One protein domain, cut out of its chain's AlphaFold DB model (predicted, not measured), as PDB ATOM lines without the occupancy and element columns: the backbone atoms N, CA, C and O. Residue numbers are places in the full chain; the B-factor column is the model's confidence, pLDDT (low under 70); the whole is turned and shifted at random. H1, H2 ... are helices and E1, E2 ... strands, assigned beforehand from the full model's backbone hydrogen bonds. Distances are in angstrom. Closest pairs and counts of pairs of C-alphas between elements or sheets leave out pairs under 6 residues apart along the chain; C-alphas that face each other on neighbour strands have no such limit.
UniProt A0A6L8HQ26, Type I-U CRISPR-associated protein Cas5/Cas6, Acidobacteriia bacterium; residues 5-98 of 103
ATOM      1  N   VAL A   5     182.100 168.042 186.314       94.69
ATOM      2  CA  VAL A   5     180.798 167.373 186.199       94.69
ATOM      3  C   VAL A   5     180.521 167.068 184.731       94.69
ATOM      4  O   VAL A   5     180.544 167.974 183.892       94.69
ATOM      5  N   LEU A   6     180.222 165.807 184.434       90.88
ATOM      6  CA  LEU A   6     179.899 165.341 183.091       90.88
ATOM      7  C   LEU A   6     178.436 165.667 182.746       90.88
ATOM      8  O   LEU A   6     177.529 165.564 183.579       90.88
ATOM      9  N   ASP A   7     178.194 166.060 181.498       83.19
ATOM     10  CA  ASP A   7     176.852 166.327 180.964       83.19
ATOM     11  C   ASP A   7     176.051 165.027 180.765       83.19
ATOM     12  O   ASP A   7     174.828 164.999 180.934       83.19
ATOM     13  N   ARG A   8     176.752 163.927 180.466       82.06
ATOM     14  CA  ARG A   8     176.185 162.602 180.202       82.06
ATOM     15  C   ARG A   8     176.808 161.526 181.085       82.06
ATOM     16  O   ARG A   8     177.935 161.640 181.557       82.06
ATOM     17  N   HIS A   9     176.041 160.461 181.299       80.75
ATOM     18  CA  HIS A   9     176.516 159.256 181.967       80.75
ATOM     19  C   HIS A   9     176.864 158.208 180.907       80.75
ATOM     20  O   HIS A   9     176.025 157.882 180.067       80.75
ATOM     21  N   PHE A  10     178.092 157.697 180.954       84.56
ATOM     22  CA  PHE A  10     178.586 156.684 180.028       84.56
ATOM     23  C   PHE A  10     178.625 155.324 180.719       84.56
ATOM     24  O   PHE A  10     179.062 155.213 181.863       84.56
ATOM     25  N   LYS A  11     178.165 154.291 180.013       82.44
ATOM     26  CA  LYS A  11     178.203 152.888 180.439       82.44
ATOM     27  C   LYS A  11     179.075 152.107 179.460       82.44
ATOM     28  O   LYS A  11     179.221 152.542 178.325       82.44
ATOM     29  N   GLY A  12     179.598 150.961 179.894       89.06
ATOM     30  CA  GLY A  12     180.443 150.097 179.067       89.06
ATOM     31  C   GLY A  12     181.935 150.194 179.386       89.06
ATOM     32  O   GLY A  12     182.362 150.908 180.306       89.06
ATOM     33  N   ALA A  13     182.723 149.419 178.644       85.94
ATOM     34  CA  ALA A  13     184.178 149.367 178.777       85.94
ATOM     35  C   ALA A  13     184.851 150.672 178.306       85.94
ATOM     36  O   ALA A  13     185.813 151.125 178.918       85.94
ATOM     37  N   ASP A  14     184.269 151.329 177.304       88.38
ATOM     38  CA  ASP A  14     184.707 152.576 176.659       88.38
ATOM     39  C   ASP A  14     184.267 153.852 177.404       88.38
ATOM     40  O   ASP A  14     184.497 154.976 176.951       88.38
ATOM     41  N   ARG A  15     183.624 153.714 178.572       88.00
ATOM     42  CA  ARG A  15     183.041 154.849 179.306       88.00
ATOM     43  C   ARG A  15     184.041 155.972 179.591       88.00
ATOM     44  O   ARG A  15     183.667 157.141 179.539       88.00
ATOM     45  N   CYS A  16     185.290 155.621 179.907       87.06
ATOM     46  CA  CYS A  16     186.334 156.590 180.238       87.06
ATOM     47  C   CYS A  16     186.760 157.382 179.000       87.06
ATOM     48  O   CYS A  16     186.880 158.600 179.076       87.06
ATOM     49  N   GLU A  17     186.917 156.703 177.864       91.50
ATOM     50  CA  GLU A  17     187.273 157.319 176.585       91.50
ATOM     51  C   GLU A  17     186.173 158.274 176.115       91.50
ATOM     52  O   GLU A  17     186.431 159.442 175.836       91.50
ATOM     53  N   ARG A  18     184.909 157.837 176.144       92.56
ATOM     54  CA  ARG A  18     183.777 158.694 175.756       92.56
ATOM     55  C   ARG A  18     183.597 159.894 176.681       92.56
ATOM     56  O   ARG A  18     183.245 160.978 176.216       92.56
ATOM     57  N   ALA A  19     183.835 159.716 177.978       92.62
ATOM     58  CA  ALA A  19     183.818 160.820 178.928       92.62
ATOM     59  C   ALA A  19     184.968 161.809 178.668       92.62
ATOM     60  O   ALA A  19     184.747 163.019 178.743       92.62
ATOM     61  N   ALA A  20     186.163 161.319 178.324       94.06
ATOM     62  CA  ALA A  20     187.305 162.155 177.963       94.06
ATOM     63  C   ALA A  20     187.038 162.948 176.675       94.06
ATOM     64  O   ALA A  20     187.261 164.158 176.646       94.06
ATOM     65  N   GLU A  21     186.469 162.316 175.644       94.69
ATOM     66  CA  GLU A  21     186.066 163.009 174.416       94.69
ATOM     67  C   GLU A  21     185.003 164.081 174.684       94.69
ATOM     68  O   GLU A  21     185.110 165.194 174.175       94.69
ATOM     69  N   ARG A  22     184.032 163.828 175.572       92.94
ATOM     70  CA  ARG A  22     183.090 164.886 175.978       92.94
ATOM     71  C   ARG A  22     183.732 166.027 176.737       92.94
ATOM     72  O   ARG A  22     183.297 167.164 176.585       92.94
ATOM     73  N   ALA A  23     184.747 165.759 177.548       93.00
ATOM     74  CA  ALA A  23     185.494 166.824 178.197       93.00
ATOM     75  C   ALA A  23     186.270 167.675 177.171       93.00
ATOM     76  O   ALA A  23     186.340 168.893 177.341       93.00
ATOM     77  N   LYS A  24     186.770 167.076 176.076       94.50
ATOM     78  CA  LYS A  24     187.346 167.824 174.943       94.50
ATOM     79  C   LYS A  24     186.299 168.702 174.257       94.50
ATOM     80  O   LYS A  24     186.535 169.899 174.119       94.50
ATOM     81  N   ASP A  25     185.131 168.146 173.930       94.06
ATOM     82  CA  ASP A  25     184.015 168.908 173.345       94.06
ATOM     83  C   ASP A  25     183.594 170.071 174.262       94.06
ATOM     84  O   ASP A  25     183.350 171.187 173.814       94.06
ATOM     85  N   ALA A  26     183.548 169.833 175.576       92.31
ATOM     86  CA  ALA A  26     183.197 170.852 176.556       92.31
ATOM     87  C   ALA A  26     184.205 172.009 176.604       92.31
ATOM     88  O   ALA A  26     183.793 173.126 176.910       92.31
ATOM     89  N   CYS A  27     185.487 171.765 176.306       92.25
ATOM     90  CA  CYS A  27     186.484 172.825 176.155       92.25
ATOM     91  C   CYS A  27     186.185 173.684 174.916       92.25
ATOM     92  O   CYS A  27     186.152 174.909 175.016       92.25
ATOM     93  N   GLU A  28     185.888 173.063 173.774       93.00
ATOM     94  CA  GLU A  28     185.542 173.794 172.546       93.00
ATOM     95  C   GLU A  28     184.255 174.609 172.700       93.00
ATOM     96  O   GLU A  28     184.204 175.776 172.313       93.00
ATOM     97  N   HIS A  29     183.242 174.052 173.366       91.12
ATOM     98  CA  HIS A  29     181.977 174.742 173.626       91.12
ATOM     99  C   HIS A  29     182.114 176.018 174.469       91.12
ATOM    100  O   HIS A  29     181.220 176.861 174.434       91.12
ATOM    101  N   ILE A  30     183.188 176.159 175.250       89.69
ATOM    102  CA  ILE A  30     183.470 177.371 176.034       89.69
ATOM    103  C   ILE A  30     184.511 178.279 175.360       89.69
ATOM    104  O   ILE A  30     184.992 179.219 175.988       89.69
ATOM    105  N   GLY A  31     184.864 178.008 174.098       90.38
ATOM    106  CA  GLY A  31     185.800 178.810 173.307       90.38
ATOM    107  C   GLY A  31     187.278 178.471 173.519       90.38
ATOM    108  O   GLY A  31     188.144 179.215 173.060       90.38
ATOM    109  N   LEU A  32     187.596 177.367 174.203       90.50
ATOM    110  CA  LEU A  32     188.972 176.882 174.309       90.50
ATOM    111  C   LEU A  32     189.331 176.022 173.091       90.50
ATOM    112  O   LEU A  32     188.466 175.362 172.522       90.50
ATOM    113  N   PRO A  33     190.611 175.962 172.696       91.25
ATOM    114  CA  PRO A  33     191.032 175.022 171.667       91.25
ATOM    115  C   PRO A  33     190.813 173.582 172.134       91.25
ATOM    116  O   PRO A  33     190.925 173.293 173.327       91.25
ATOM    117  N   ARG A  34     190.586 172.661 171.195       93.38
ATOM    118  CA  ARG A  34     190.472 171.240 171.529       93.38
ATOM    119  C   ARG A  34     191.735 170.746 172.258       93.38
ATOM    120  O   ARG A  34     192.842 170.915 171.731       93.38
ATOM    121  N   PRO A  35     191.610 170.132 173.448       93.44
ATOM    122  CA  PRO A  35     192.739 169.509 174.129       93.44
ATOM    123  C   PRO A  35     193.316 168.354 173.307       93.44
ATOM    124  O   PRO A  35     192.576 167.610 172.661       93.44
ATOM    125  N   GLY A  36     194.635 168.164 173.376       93.31
ATOM    126  CA  GLY A  36     195.278 166.979 172.805       93.31
ATOM    127  C   GLY A  36     194.943 165.724 173.610       93.31
ATOM    128  O   GLY A  36     194.675 164.670 173.039       93.31
ATOM    129  N   GLU A  37     194.873 165.868 174.933       93.50
ATOM    130  CA  GLU A  37     194.639 164.768 175.863       93.50
ATOM    131  C   GLU A  37     193.768 165.224 177.037       93.50
ATOM    132  O   GLU A  37     193.883 166.355 177.517       93.50
ATOM    133  N   VAL A  38     192.884 164.331 177.490       94.38
ATOM    134  CA  VAL A  38     192.130 164.488 178.736       94.38
ATOM    135  C   VAL A  38     192.212 163.181 179.510       94.38
ATOM    136  O   VAL A  38     191.773 162.142 179.022       94.38
ATOM    137  N   LEU A  39     192.729 163.251 180.732       94.12
ATOM    138  CA  LEU A  39     192.810 162.124 181.653       94.12
ATOM    139  C   LEU A  39     191.768 162.307 182.749       94.12
ATOM    140  O   LEU A  39     191.763 163.322 183.444       94.12
ATOM    141  N   LEU A  40     190.889 161.320 182.909       94.12
ATOM    142  CA  LEU A  40     189.853 161.324 183.938       94.12
ATOM    143  C   LEU A  40     190.232 160.367 185.058       94.12
ATOM    144  O   LEU A  40     190.482 159.184 184.811       94.12
ATOM    145  N   ARG A  41     190.273 160.876 186.291       94.00
ATOM    146  CA  ARG A  41     190.683 160.100 187.462       94.00
ATOM    147  C   ARG A  41     189.840 160.415 188.697       94.00
ATOM    148  O   ARG A  41     189.391 161.549 188.867       94.00
ATOM    149  N   PRO A  42     189.646 159.435 189.595       94.44
ATOM    150  CA  PRO A  42     188.943 159.674 190.851       94.44
ATOM    151  C   PRO A  42     189.727 160.541 191.849       94.44
ATOM    152  O   PRO A  42     189.116 161.166 192.709       94.44
ATOM    153  N   VAL A  43     191.057 160.602 191.727       95.94
ATOM    154  CA  VAL A  43     191.968 161.407 192.563       95.94
ATOM    155  C   VAL A  43     192.523 162.566 191.734       95.94
ATOM    156  O   VAL A  43     192.739 162.414 190.531       95.94
ATOM    157  N   SER A  44     192.686 163.733 192.357       94.00
ATOM    158  CA  SER A  44     193.225 164.922 191.696       94.00
ATOM    159  C   SER A  44     194.746 164.857 191.613       94.00
ATOM    160  O   SER A  44     195.392 164.400 192.547       94.00
ATOM    161  N   GLU A  45     195.312 165.408 190.543       92.06
ATOM    162  CA  GLU A  45     196.760 165.642 190.431       92.06
ATOM    163  C   GLU A  45     197.224 166.831 191.305       92.06
ATOM    164  O   GLU A  45     198.415 167.104 191.423       92.06
ATOM    165  N   VAL A  46     196.289 167.577 191.912       91.75
ATOM    166  CA  VAL A  46     196.593 168.666 192.851       91.75
ATOM    167  C   VAL A  46     196.604 168.121 194.276       91.75
ATOM    168  O   VAL A  46     195.593 167.608 194.760       91.75
ATOM    169  N   GLU A  47     197.732 168.288 194.960       92.69
ATOM    170  CA  GLU A  47     197.915 167.852 196.344       92.69
ATOM    171  C   GLU A  47     196.893 168.492 197.302       92.69
ATOM    172  O   GLU A  47     196.484 169.646 197.138       92.69
ATOM    173  N   GLY A  48     196.452 167.716 198.296       94.25
ATOM    174  CA  GLY A  48     195.475 168.145 199.302       94.25
ATOM    175  C   GLY A  48     194.024 168.195 198.810       94.25
ATOM    176  O   GLY A  48     193.134 168.587 199.563       94.25
ATOM    177  N   VAL A  49     193.750 167.807 197.560       96.06
ATOM    178  CA  VAL A  49     192.385 167.740 197.029       96.06
ATOM    179  C   VAL A  49     191.762 166.366 197.320       96.06
ATOM    180  O   VAL A  49     192.341 165.355 196.922       96.06
ATOM    181  N   PRO A  50     190.565 166.309 197.945       96.69
ATOM    182  CA  PRO A  50     189.865 165.053 198.211       96.69
ATOM    183  C   PRO A  50     189.544 164.242 196.951       96.69
ATOM    184  O   PRO A  50     189.541 164.745 195.819       96.69
ATOM    185  N   HIS A  51     189.191 162.977 197.143       97.38
ATOM    186  CA  HIS A  51     188.704 162.119 196.074       97.38
ATOM    187  C   HIS A  51     187.384 162.673 195.497       97.38
ATOM    188  O   HIS A  51     186.549 163.208 196.221       97.38
ATOM    189  N   ALA A  52     187.140 162.518 194.191       96.38
ATOM    190  CA  ALA A  52     185.983 163.109 193.502       96.38
ATOM    191  C   ALA A  52     184.634 162.764 194.168       96.38
ATOM    192  O   ALA A  52     183.791 163.638 194.332       96.38
ATOM    193  N   ARG A  53     184.473 161.513 194.621       95.19
ATOM    194  CA  ARG A  53     183.288 161.017 195.353       95.19
ATOM    195  C   ARG A  53     182.983 161.723 196.684       95.19
ATOM    196  O   ARG A  53     181.891 161.544 197.203       95.19
ATOM    197  N   GLU A  54     183.948 162.432 197.265       96.62
ATOM    198  CA  GLU A  54     183.778 163.153 198.535       96.62
ATOM    199  C   GLU A  54     183.157 164.538 198.322       96.62
ATOM    200  O   GLU A  54     182.702 165.178 199.267       96.62
ATOM    201  N   PHE A  55     183.097 165.006 197.073       95.56
ATOM    202  CA  PHE A  55     182.388 166.229 196.736       95.56
ATOM    203  C   PHE A  55     180.883 165.951 196.632       95.56
ATOM    204  O   PHE A  55     180.483 164.881 196.166       95.56
ATOM    205  N   PRO A  56     180.018 166.920 196.976       94.00
ATOM    206  CA  PRO A  56     178.581 166.769 196.779       94.00
ATOM    207  C   PRO A  56     178.241 166.486 195.313       94.00
ATOM    208  O   PRO A  56     178.848 167.046 194.395       94.00
ATOM    209  N   VAL A  57     177.261 165.623 195.064       91.69
ATOM    210  CA  VAL A  57     176.776 165.373 193.703       91.69
ATOM    211  C   VAL A  57     175.751 166.425 193.295       91.69
ATOM    212  O   VAL A  57     174.948 166.895 194.101       91.69
ATOM    213  N   ILE A  58     175.735 166.779 192.012       90.00
ATOM    214  CA  ILE A  58     174.690 167.648 191.474       90.00
ATOM    215  C   ILE A  58     173.461 166.803 191.123       90.00
ATOM    216  O   ILE A  58     173.517 165.968 190.223       90.00
ATOM    217  N   ALA A  59     172.337 167.054 191.794       87.19
ATOM    218  CA  ALA A  59     171.054 166.444 191.450       87.19
ATOM    219  C   ALA A  59     170.518 166.962 190.101       87.19
ATOM    220  O   ALA A  59     170.542 168.168 189.823       87.19
ATOM    221  N   LYS A  60     170.001 166.053 189.271       79.50
ATOM    222  CA  LYS A  60     169.255 166.373 188.050       79.50
ATOM    223  C   LYS A  60     167.803 166.667 188.412       79.50
ATOM    224  O   LYS A  60     167.153 165.881 189.087       79.50
ATOM    225  N   LYS A  61     167.279 167.786 187.901       68.81
ATOM    226  CA  LYS A  61     165.923 168.265 188.219       68.81
ATOM    227  C   LYS A  61     164.788 167.354 187.729       68.81
ATOM    228  O   LYS A  61     163.714 167.418 188.305       68.81
ATOM    229  N   ARG A  62     164.989 166.573 186.657       67.75
ATOM    230  CA  ARG A  62     163.898 165.821 186.001       67.75
ATOM    231  C   ARG A  62     163.645 164.430 186.582       67.75
ATOM    232  O   ARG A  62     162.491 164.079 186.750       67.75
ATOM    233  N   ASP A  63     164.697 163.685 186.929       66.44
ATOM    234  CA  ASP A  63     164.573 162.227 187.119       66.44
ATOM    235  C   ASP A  63     165.163 161.717 188.448       66.44
ATOM    236  O   ASP A  63     165.450 160.533 188.585       66.44
ATOM    237  N   GLY A  64     165.467 162.605 189.405       69.06
ATOM    238  CA  GLY A  64     166.073 162.231 190.696       69.06
ATOM    239  C   GLY A  64     167.510 161.682 190.626       69.06
ATOM    240  O   GLY A  64     168.150 161.490 191.655       69.06
ATOM    241  N   GLY A  65     168.055 161.456 189.427       78.50
ATOM    242  CA  GLY A  65     169.435 161.011 189.237       78.50
ATOM    243  C   GLY A  65     170.467 162.101 189.537       78.50
ATOM    244  O   GLY A  65     170.182 163.295 189.472       78.50
ATOM    245  N   SER A  66     171.707 161.704 189.808       83.94
ATOM    246  CA  SER A  66     172.836 162.620 189.978       83.94
ATOM    247  C   SER A  66     173.660 162.765 188.693       83.94
ATOM    248  O   SER A  66     173.678 161.893 187.817       83.94
ATOM    249  N   GLN A  67     174.331 163.904 188.537       88.25
ATOM    250  CA  GLN A  67     175.370 164.062 187.526       88.25
ATOM    251  C   GLN A  67     176.663 163.425 188.029       88.25
ATOM    252  O   GLN A  67     177.096 163.689 189.150       88.25
ATOM    253  N   SER A  68     177.281 162.608 187.176       90.50
ATOM    254  CA  SER A  68     178.601 162.047 187.454       90.50
ATOM    255  C   SER A  68     179.652 163.153 187.439       90.50
ATOM    256  O   SER A  68     179.575 164.074 186.622       90.50
ATOM    257  N   HIS A  69     180.647 163.044 188.310       94.31
ATOM    258  CA  HIS A  69     181.784 163.954 188.354       94.31
ATOM    259  C   HIS A  69     183.095 163.207 188.607       94.31
ATOM    260  O   HIS A  69     183.115 162.127 189.191       94.31
ATOM    261  N   THR A  70     184.197 163.766 188.126       95.69
ATOM    262  CA  THR A  70     185.535 163.184 188.274       95.69
ATOM    263  C   THR A  70     186.588 164.279 188.183       95.69
ATOM    264  O   THR A  70     186.331 165.336 187.603       95.69
ATOM    265  N   HIS A  71     187.781 164.057 188.732       96.69
ATOM    266  CA  HIS A  71     188.906 164.949 188.452       96.69
ATOM    267  C   HIS A  71     189.386 164.749 187.014       96.69
ATOM    268  O   HIS A  71     189.293 163.644 186.471       96.69
ATOM    269  N   ALA A  72     189.864 165.831 186.402       95.00
ATOM    270  CA  ALA A  72     190.340 165.843 185.027       95.00
ATOM    271  C   ALA A  72     191.683 166.575 184.935       95.00
ATOM    272  O   ALA A  72     191.809 167.694 185.438       95.00
ATOM    273  N   ALA A  73     192.652 165.965 184.259       93.75
ATOM    274  CA  ALA A  73     193.848 166.643 183.774       93.75
ATOM    275  C   ALA A  73     193.691 166.876 182.267       93.75
ATOM    276  O   ALA A  73     193.348 165.954 181.526       93.75
ATOM    277  N   ILE A  74     193.888 168.118 181.824       92.69
ATOM    278  CA  ILE A  74     193.611 168.552 180.450       92.69
ATOM    279  C   ILE A  74     194.899 169.114 179.861       92.69
ATOM    280  O   ILE A  74     195.444 170.087 180.379       92.69
ATOM    281  N   VAL A  75     195.371 168.511 178.771       92.12
ATOM    282  CA  VAL A  75     196.628 168.891 178.123       92.12
ATOM    283  C   VAL A  75     196.331 169.586 176.800       92.12
ATOM    284  O   VAL A  75     195.757 169.006 175.875       92.12
ATOM    285  N   PHE A  76     196.755 170.844 176.694       90.50
ATOM    286  CA  PHE A  76     196.659 171.637 175.469       90.50
ATOM    287  C   PHE A  76     198.008 171.671 174.744       90.50
ATOM    288  O   PHE A  76     199.059 171.674 175.378       90.50
ATOM    289  N   LYS A  77     197.994 171.774 173.407       85.81
ATOM    290  CA  LYS A  77     199.215 171.858 172.575       85.81
ATOM    291  C   LYS A  77     200.018 173.165 172.730       85.81
ATOM    292  O   LYS A  77     201.031 173.335 172.068       85.81
ATOM    293  N   GLY A  78     199.580 174.100 173.566       80.00
ATOM    294  CA  GLY A  78     200.273 175.364 173.809       80.00
ATOM    295  C   GLY A  78     199.762 176.033 175.083       80.00
ATOM    296  O   GLY A  78     198.712 175.620 175.593       80.00
ATOM    297  N   PRO A  79     200.463 177.061 175.588       72.81
ATOM    298  CA  PRO A  79     200.095 177.726 176.829       72.81
ATOM    299  C   PRO A  79     198.675 178.297 176.748       72.81
ATOM    300  O   PRO A  79     198.203 178.722 175.683       72.81
ATOM    301  N   LYS A  80     197.971 178.268 177.883       73.88
ATOM    302  CA  LYS A  80     196.640 178.860 178.045       73.88
ATOM    303  C   LYS A  80     196.681 179.847 179.197       73.88
ATOM    304  O   LYS A  80     197.122 179.506 180.290       73.88
ATOM    305  N   ALA A  81     196.260 181.077 178.916       59.84
ATOM    306  CA  ALA A  81     196.203 182.131 179.909       59.84
ATOM    307  C   ALA A  81     194.922 181.976 180.736       59.84
ATOM    308  O   ALA A  81     193.819 182.070 180.203       59.84
ATOM    309  N   GLY A  82     195.090 181.752 182.037       70.69
ATOM    310  CA  GLY A  82     194.027 181.874 183.028       70.69
ATOM    311  C   GLY A  82     193.473 180.556 183.581       70.69
ATOM    312  O   GLY A  82     193.742 179.471 183.059       70.69
ATOM    313  N   PRO A  83     192.704 180.650 184.677       73.62
ATOM    314  CA  PRO A  83     191.966 179.521 185.215       73.62
ATOM    315  C   PRO A  83     190.886 179.098 184.214       73.62
ATOM    316  O   PRO A  83     190.016 179.882 183.836       73.62
ATOM    317  N   VAL A  84     190.944 177.845 183.775       88.06
ATOM    318  CA  VAL A  84     189.924 177.251 182.904       88.06
ATOM    319  C   VAL A  84     188.788 176.734 183.777       88.06
ATOM    320  O   VAL A  84     189.046 176.158 184.827       88.06
ATOM    321  N   GLN A  85     187.529 176.900 183.367       90.94
ATOM    322  CA  GLN A  85     186.403 176.270 184.054       90.94
ATOM    323  C   GLN A  85     185.517 175.513 183.068       90.94
ATOM    324  O   GLN A  85     184.957 176.107 182.150       90.94
ATOM    325  N   VAL A  86     185.378 174.199 183.251       92.19
ATOM    326  CA  VAL A  86     184.777 173.302 182.250       92.19
ATOM    327  C   VAL A  86     183.771 172.321 182.860       92.19
ATOM    328  O   VAL A  86     183.763 172.045 184.058       92.19
ATOM    329  N   GLY A  87     182.891 171.786 182.015       92.12
ATOM    330  CA  GLY A  87     181.877 170.803 182.389       92.12
ATOM    331  C   GLY A  87     180.508 171.411 182.694       92.12
ATOM    332  O   GLY A  87     180.290 172.627 182.642       92.12
ATOM    333  N   ALA A  88     179.553 170.534 183.000       91.69
ATOM    334  CA  ALA A  88     178.151 170.890 183.208       91.69
ATOM    335  C   ALA A  88     177.892 171.603 184.549       91.69
ATOM    336  O   ALA A  88     176.867 172.257 184.720       91.69
ATOM    337  N   GLY A  89     178.826 171.502 185.497       92.06
ATOM    338  CA  GLY A  89     178.733 172.103 186.829       92.06
ATOM    339  C   GLY A  89     179.433 173.459 186.974       92.06
ATOM    340  O   GLY A  89     179.498 173.972 188.090       92.06
ATOM    341  N   ARG A  90     179.950 174.053 185.886       91.44
ATOM    342  CA  ARG A  90     180.759 175.288 185.944       91.44
ATOM    343  C   ARG A  90     180.060 176.473 186.619       91.44
ATOM    344  O   ARG A  90     180.680 177.228 187.351       91.44
ATOM    345  N   PHE A  91     178.740 176.569 186.503       90.75
ATOM    346  CA  PHE A  91     177.949 177.623 187.155       90.75
ATOM    347  C   PHE A  91     177.553 177.305 188.607       90.75
ATOM    348  O   PHE A  91     176.751 178.013 189.206       90.75
ATOM    349  N   ARG A  92     178.065 176.204 189.168       91.69
ATOM    350  CA  ARG A  92     177.765 175.718 190.526       91.69
ATOM    351  C   ARG A  92     179.029 175.484 191.353       91.69
ATOM    352  O   ARG A  92     178.995 174.728 192.316       91.69
ATOM    353  N   GLY A  93     180.142 176.092 190.943       92.62
ATOM    354  CA  GLY A  93     181.434 175.956 191.614       92.62
ATOM    355  C   GLY A  93     182.202 174.676 191.277       92.62
ATOM    356  O   GLY A  93     183.176 174.394 191.957       92.62
ATOM    357  N   TYR A  94     181.797 173.915 190.249       95.31
ATOM    358  CA  TYR A  94     182.514 172.714 189.796       95.31
ATOM    359  C   TYR A  94     183.405 172.989 188.583       95.31
ATOM    360  O   TYR A  94     183.229 173.976 187.868       95.31
ATOM    361  N   GLY A  95     184.361 172.090 188.355       94.12
ATOM    362  CA  GLY A  95     185.258 172.096 187.202       94.12
ATOM    363  C   GLY A  95     186.237 173.268 187.024       94.12
ATOM    364  O   GLY A  95     186.578 173.510 185.867       94.12
ATOM    365  N   PRO A  96     186.698 174.006 188.059       94.00
ATOM    366  CA  PRO A  96     187.847 174.887 187.909       94.00
ATOM    367  C   PRO A  96     189.114 174.055 187.674       94.00
ATOM    368  O   PRO A  96     189.330 173.017 188.303       94.00
ATOM    369  N   CYS A  97     189.962 174.545 186.782       91.94
ATOM    370  CA  CYS A  97     191.226 173.963 186.378       91.94
ATOM    371  C   CYS A  97     192.357 174.935 186.732       91.94
ATOM    372  O   CYS A  97     192.405 176.065 186.240       91.94
ATOM    373  N   ARG A  98     193.283 174.479 187.577       89.56
ATOM    374  CA  ARG A  98     194.527 175.177 187.901       89.56
ATOM    375  C   ARG A  98     195.576 174.826 186.836       89.56
ATOM    376  O   ARG A  98     195.752 173.636 186.572       89.56
TER     377      ARG A  98
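AT A GLANCE: This is residues 5 to 98 of the 103 residues of the protein "Type I-U CRISPR-associated protein Cas5/Cas6" of Acidobacteriia bacterium (UniProt A0A6L8HQ26). This model has little regular structure: one helix, H1, packs on a two-stranded antiparallel hairpin, E1 and E2, mostly on E1, and long loops make the rest. The 94 printed residues run H1, E1, E2; the class is mixed, with only 27 residues in named elements. The whole is compact, radius of gyration of the C-alphas 13.1 A, rounded, spanning 40 by 29 by 26 A.

HOW THE PARTS SIT: Look first at H1, residues 15 to 29, where every O i to N i+4 pair is within hydrogen-bond range. It touches E1, residues 37 to 41, closest at the C-alphas of Ala 20 and Val 38, 5.4 A. E2, residues 69 to 75, is near H1 and forms the hairpin with E1, antiparallel at 150 degrees; find N 39 and O 73 at 2.9 A.

IN THESE COORDINATES: Find C-alpha 15 at (183.041, 154.849, 179.306); H1 runs 20.7 A from there. E1 spans 13.1 A. E2 spans 18.7 A, ending at C-alpha 75 (196.628, 168.891, 178.123).

THE WHOLE: The printed part has no cut. The E1 to E2 link is long, 27 residues; residues 58 to 59 pair with 66 to 67, antiparallel. Residues 61 to 64 and 81 have pLDDT under 70.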